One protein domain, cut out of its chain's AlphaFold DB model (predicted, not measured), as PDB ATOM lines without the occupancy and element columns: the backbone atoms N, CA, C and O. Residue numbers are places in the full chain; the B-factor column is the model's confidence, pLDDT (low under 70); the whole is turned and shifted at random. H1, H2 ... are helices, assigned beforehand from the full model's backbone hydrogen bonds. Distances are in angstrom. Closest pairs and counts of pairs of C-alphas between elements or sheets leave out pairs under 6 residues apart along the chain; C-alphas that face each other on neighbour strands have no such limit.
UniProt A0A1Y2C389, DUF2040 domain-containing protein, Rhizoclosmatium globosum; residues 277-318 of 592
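This is residues 277 to 318 of the 592 residues of the protein "DUF2040 domain-containing protein" of Rhizoclosmatium globosum (UniProt A0A1Y2C389). One long helix, H2, makes most of the length of an extended rod, with a shorter helix, H1, set off from its first end by a short link and an unnamed tail, residues 314 to 318, at its other end. The two helices do not pack on each other. The printed part has 42 residues, is all helix with H1 then H2 along the chain, and has no named strand. It is extended, with a radius of gyration of the C-alphas of 18.0 A and spans of 57 by 14 by 7 A.

H2, residues 293 to 313, is 30.1 A long, from C-alpha 293 at (-2.146, 33.815, -42.431) to C-alpha 313 at (-14.473, 31.378, -69.828). H1, residues 277 to 286, is 14.2 A long and begins with C-alpha 277 at (5.889, 33.576, -25.586).

H2 and H1 are apart, with no C-alpha of the one within 8 A of the other. Residues 292 to 318, of which 293 to 313 belong to H2, stand free, as do residues 284 to 289, of which 284 to 286 belong to H1. In H1 and H2 every O i to N i+4 pair is within hydrogen-bond range.

The C-alphas of Arg 278 and Asp 317, the two farthest apart, are 57.5 A apart. The printed part has no cut, and the six-residue link from H1 to H2 is short. The mean pLDDT of the printed part is 74.3; residue 293 and residues 310 to 318 are under 70.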
ATOM      1  N   GLU A 277       7.076  34.414 -25.797       81.25
ATOM      2  CA  GLU A 277       5.889  33.576 -25.586       81.25
ATOM      3  C   GLU A 277       4.763  34.321 -24.866       81.25
ATOM      4  O   GLU A 277       3.599  34.206 -25.253       81.25
ATOM      5  N   ARG A 278       5.092  35.126 -23.850       83.94
ATOM      6  CA  ARG A 278       4.102  35.931 -23.124       83.94
ATOM      7  C   ARG A 278       3.474  37.000 -24.017       83.94
ATOM      8  O   ARG A 278       2.269  37.217 -23.942       83.94
ATOM      9  N   GLU A 279       4.273  37.638 -24.867       80.12
ATOM     10  CA  GLU A 279       3.799  38.617 -25.852       80.12
ATOM     11  C   GLU A 279       2.934  37.954 -26.933       80.12
ATOM     12  O   GLU A 279       1.851  38.452 -27.231       80.12
ATOM     13  N   LYS A 280       3.337  36.783 -27.446       79.00
ATOM     14  CA  LYS A 280       2.539  35.997 -28.398       79.00
ATOM     15  C   LYS A 280       1.204  35.557 -27.796       79.00
ATOM     16  O   LYS A 280       0.180  35.636 -28.466       79.00
ATOM     17  N   LYS A 281       1.202  35.115 -26.535       83.12
ATOM     18  CA  LYS A 281      -0.020  34.734 -25.820       83.12
ATOM     19  C   LYS A 281      -0.947  35.933 -25.625       83.12
ATOM     20  O   LYS A 281      -2.136  35.810 -25.877       83.12
ATOM     21  N   LYS A 282      -0.394  37.092 -25.257       85.94
ATOM     22  CA  LYS A 282      -1.158  38.336 -25.134       85.94
ATOM     23  C   LYS A 282      -1.776  38.760 -26.476       85.94
ATOM     24  O   LYS A 282      -2.945  39.110 -26.511       85.94
ATOM     25  N   ALA A 283      -1.028  38.648 -27.576       79.06
ATOM     26  CA  ALA A 283      -1.539  38.937 -28.918       79.06
ATOM     27  C   ALA A 283      -2.662  37.971 -29.349       79.06
ATOM     28  O   ALA A 283      -3.656  38.410 -29.913       79.06
ATOM     29  N   LEU A 284      -2.538  36.674 -29.035       77.75
ATOM     30  CA  LEU A 284      -3.582  35.665 -29.282       77.75
ATOM     31  C   LEU A 284      -4.834  35.859 -28.407       77.75
ATOM     32  O   LEU A 284      -5.928  35.495 -28.828       77.75
ATOM     33  N   GLU A 285      -4.676  36.379 -27.186       80.44
ATOM     34  CA  GLU A 285      -5.786  36.716 -26.282       80.44
ATOM     35  C   GLU A 285      -6.542  37.975 -26.739       80.44
ATOM     36  O   GLU A 285      -7.752  38.060 -26.539       80.44
ATOM     37  N   GLU A 286      -5.845  38.937 -27.349       82.25
ATOM     38  CA  GLU A 286      -6.438  40.165 -27.893       82.25
ATOM     39  C   GLU A 286      -7.174  39.913 -29.223       82.25
ATOM     40  O   GLU A 286      -8.286  40.410 -29.404       82.25
ATOM     41  N   ASP A 287      -6.603  39.111 -30.127       77.69
ATOM     42  CA  ASP A 287      -7.243  38.709 -31.383       77.69
ATOM     43  C   ASP A 287      -6.806  37.290 -31.782       77.69
ATOM     44  O   ASP A 287      -5.670  37.042 -32.192       77.69
ATOM     45  N   ALA A 288      -7.738  36.340 -31.696       78.25
ATOM     46  CA  ALA A 288      -7.486  34.940 -32.025       78.25
ATOM     47  C   ALA A 288      -7.158  34.704 -33.516       78.25
ATOM     48  O   ALA A 288      -6.610  33.654 -33.851       78.25
ATOM     49  N   SER A 289      -7.476  35.658 -34.402       78.44
ATOM     50  CA  SER A 289      -7.243  35.578 -35.853       78.44
ATOM     51  C   SER A 289      -5.925  36.211 -36.311       78.44
ATOM     52  O   SER A 289      -5.546  36.078 -37.472       78.44
ATOM     53  N   ILE A 290      -5.172  36.845 -35.407       74.75
ATOM     54  CA  ILE A 290      -3.997  37.662 -35.751       74.75
ATOM     55  C   ILE A 290      -2.845  36.879 -36.414       74.75
ATOM     56  O   ILE A 290      -1.983  37.469 -37.064       74.75
ATOM     57  N   PHE A 291      -2.837  35.548 -36.279       70.75
ATOM     58  CA  PHE A 291      -1.867  34.645 -36.909       70.75
ATOM     59  C   PHE A 291      -2.492  33.712 -37.968       70.75
ATOM     60  O   PHE A 291      -1.811  32.793 -38.426       70.75
ATOM     61  N   ASP A 292      -3.753  33.926 -38.373       76.75
ATOM     62  CA  ASP A 292      -4.423  33.151 -39.433       76.75
ATOM     63  C   ASP A 292      -4.007  33.629 -40.837       76.75
ATOM     64  O   ASP A 292      -4.773  34.200 -41.617       76.75
ATOM     65  N   TYR A 293      -2.726  33.437 -41.144       67.69
ATOM     66  CA  TYR A 293      -2.146  33.815 -42.431       67.69
ATOM     67  C   TYR A 293      -2.628  32.925 -43.583       67.69
ATOM     68  O   TYR A 293      -2.734  33.406 -44.714       67.69
ATOM     69  N   ASP A 294      -2.951  31.663 -43.299       77.00
ATOM     70  CA  ASP A 294      -3.414  30.707 -44.307       77.00
ATOM     71  C   ASP A 294      -4.835  31.058 -44.778       77.00
ATOM     72  O   ASP A 294      -5.072  31.124 -45.983       77.00
ATOM     73  N   GLY A 295      -5.754  31.420 -43.870       79.31
ATOM     74  CA  GLY A 295      -7.123  31.803 -44.237       79.31
ATOM     75  C   GLY A 295      -7.202  33.062 -45.110       79.31
ATOM     76  O   GLY A 295      -7.957  33.114 -46.085       79.31
ATOM     77  N   ALA A 296      -6.380  34.074 -44.815       71.50
ATOM     78  CA  ALA A 296      -6.308  35.292 -45.624       71.50
ATOM     79  C   ALA A 296      -5.690  35.033 -47.011       71.50
ATOM     80  O   ALA A 296      -6.139  35.602 -48.012       71.50
ATOM     81  N   TYR A 297      -4.671  34.171 -47.083       75.12
ATOM     82  CA  TYR A 297      -4.030  33.802 -48.342       75.12
ATOM     83  C   TYR A 297      -4.961  32.971 -49.229       75.12
ATOM     84  O   TYR A 297      -5.109  33.282 -50.413       75.12
ATOM     85  N   ASP A 298      -5.645  31.982 -48.655       80.62
ATOM     86  CA  ASP A 298      -6.600  31.132 -49.362       80.62
ATOM     87  C   ASP A 298      -7.771  31.953 -49.916       80.62
ATOM     88  O   ASP A 298      -8.119  31.811 -51.089       80.62
ATOM     89  N   ALA A 299      -8.307  32.902 -49.141       78.06
ATOM     90  CA  ALA A 299      -9.375  33.791 -49.598       78.06
ATOM     91  C   ALA A 299      -8.937  34.706 -50.759       78.06
ATOM     92  O   ALA A 299      -9.674  34.886 -51.736       78.06
ATOM     93  N   MET A 300      -7.726  35.274 -50.693       72.31
ATOM     94  CA  MET A 300      -7.180  36.087 -51.787       72.31
ATOM     95  C   MET A 300      -6.927  35.249 -53.038       72.31
ATOM     96  O   MET A 300      -7.218  35.694 -54.154       72.31
ATOM     97  N   LYS A 301      -6.419  34.028 -52.864       84.12
ATOM     98  CA  LYS A 301      -6.113  33.139 -53.979       84.12
ATOM     99  C   LYS A 301      -7.374  32.612 -54.648       84.12
ATOM    100  O   LYS A 301      -7.444  32.587 -55.875       84.12
ATOM    101  N   GLU A 302      -8.400  32.295 -53.870       83.12
ATOM    102  CA  GLU A 302      -9.698  31.876 -54.388       83.12
ATOM    103  C   GLU A 302     -10.399  33.013 -55.152       83.12
ATOM    104  O   GLU A 302     -10.968  32.786 -56.224       83.12
ATOM    105  N   ALA A 303     -10.286  34.260 -54.679       79.19
ATOM    106  CA  ALA A 303     -10.786  35.435 -55.392       79.19
ATOM    107  C   ALA A 303     -10.035  35.689 -56.714       79.19
ATOM    108  O   ALA A 303     -10.662  35.972 -57.743       79.19
ATOM    109  N   GLU A 304      -8.706  35.557 -56.711       74.62
ATOM    110  CA  GLU A 304      -7.874  35.674 -57.912       74.62
ATOM    111  C   GLU A 304      -8.225  34.583 -58.935       74.62
ATOM    112  O   GLU A 304      -8.463  34.877 -60.110       74.62
ATOM    113  N   ASP A 305      -8.352  33.334 -58.488       75.75
ATOM    114  CA  ASP A 305      -8.718  32.198 -59.331       75.75
ATOM    115  C   ASP A 305     -10.147  32.330 -59.877       75.75
ATOM    116  O   ASP A 305     -10.399  32.009 -61.043       75.75
ATOM    117  N   ALA A 306     -11.087  32.869 -59.096       75.75
ATOM    118  CA  ALA A 306     -12.439  33.173 -59.557       75.75
ATOM    119  C   ALA A 306     -12.450  34.266 -60.643       75.75
ATOM    120  O   ALA A 306     -13.171  34.146 -61.642       75.75
ATOM    121  N   GLN A 307     -11.629  35.312 -60.504       72.81
ATOM    122  CA  GLN A 307     -11.465  36.339 -61.539       72.81
ATOM    123  C   GLN A 307     -10.797  35.781 -62.799       72.81
ATOM    124  O   GLN A 307     -11.216  36.097 -63.918       72.81
ATOM    125  N   ARG A 308      -9.793  34.915 -62.637       72.25
ATOM    126  CA  ARG A 308      -9.099  34.250 -63.743       72.25
ATOM    127  C   ARG A 308     -10.045  33.325 -64.509       72.25
ATOM    128  O   ARG A 308     -10.123  33.418 -65.730       72.25
ATOM    129  N   ARG A 309     -10.875  32.545 -63.801       72.06
ATOM    130  CA  ARG A 309     -11.942  31.717 -64.394       72.06
ATOM    131  C   ARG A 309     -12.957  32.553 -65.175       72.06
ATOM    132  O   ARG A 309     -13.283  32.189 -66.302       72.06
ATOM    133  N   LYS A 310     -13.411  33.695 -64.641       66.56
ATOM    134  CA  LYS A 310     -14.306  34.623 -65.369       66.56
ATOM    135  C   LYS A 310     -13.666  35.162 -66.654       66.56
ATOM    136  O   LYS A 310     -14.336  35.261 -67.680       66.56
ATOM    137  N   ARG A 311     -12.366  35.466 -66.621       63.34
ATOM    138  CA  ARG A 311     -11.605  35.949 -67.783       63.34
ATOM    139  C   ARG A 311     -11.419  34.867 -68.854       63.34
ATOM    140  O   ARG A 311     -11.568  35.157 -70.040       63.34
ATOM    141  N   ASP A 312     -11.131  33.636 -68.434       63.44
ATOM    142  CA  ASP A 312     -10.812  32.513 -69.325       63.44
ATOM    143  C   ASP A 312     -12.065  31.905 -69.992       63.44
ATOM    144  O   ASP A 312     -12.023  31.485 -71.158       63.44
ATOM    145  N   LEU A 313     -13.206  31.893 -69.294       60.59
ATOM    146  CA  LEU A 313     -14.473  31.378 -69.828       60.59
ATOM    147  C   LEU A 313     -15.128  32.339 -70.836       60.59
ATOM    148  O   LEU A 313     -15.718  31.871 -71.815       60.59
ATOM    149  N   GLY A 314     -14.956  33.659 -70.678       62.25
ATOM    150  CA  GLY A 314     -15.727  34.661 -71.427       62.25
ATOM    151  C   GLY A 314     -17.237  34.533 -71.170       62.25
ATOM    152  O   GLY A 314     -17.677  33.593 -70.513       62.25
ATOM    153  N   ASP A 315     -18.053  35.458 -71.682       62.00
ATOM    154  CA  ASP A 315     -19.512  35.362 -71.529       62.00
ATOM    155  C   ASP A 315     -20.055  34.162 -72.319       62.00
ATOM    156  O   ASP A 315     -20.276  34.210 -73.533       62.00
ATOM    157  N   VAL A 316     -20.219  33.041 -71.625       61.16
ATOM    158  CA  VAL A 316     -20.847  31.825 -72.140       61.16
ATOM    159  C   VAL A 316     -22.349  31.952 -71.928       61.16
ATOM    160  O   VAL A 316     -22.797  32.296 -70.835       61.16
ATOM    161  N   ASP A 317     -23.146  31.694 -72.963       61.78
ATOM    162  CA  ASP A 317     -24.601  31.749 -72.824       61.78
ATOM    163  C   ASP A 317     -25.084  30.615 -71.916       61.78
ATOM    164  O   ASP A 317     -24.946  29.440 -72.265       61.78
ATOM    165  N   ALA A 318     -25.680  30.956 -70.770       58.50
ATOM    166  CA  ALA A 318     -26.111  29.988 -69.757       58.50
ATOM    167  C   ALA A 318     -27.124  28.957 -70.295       58.50
ATOM    168  O   ALA A 318     -27.203  27.844 -69.785       58.50
TER     169      ALA A 318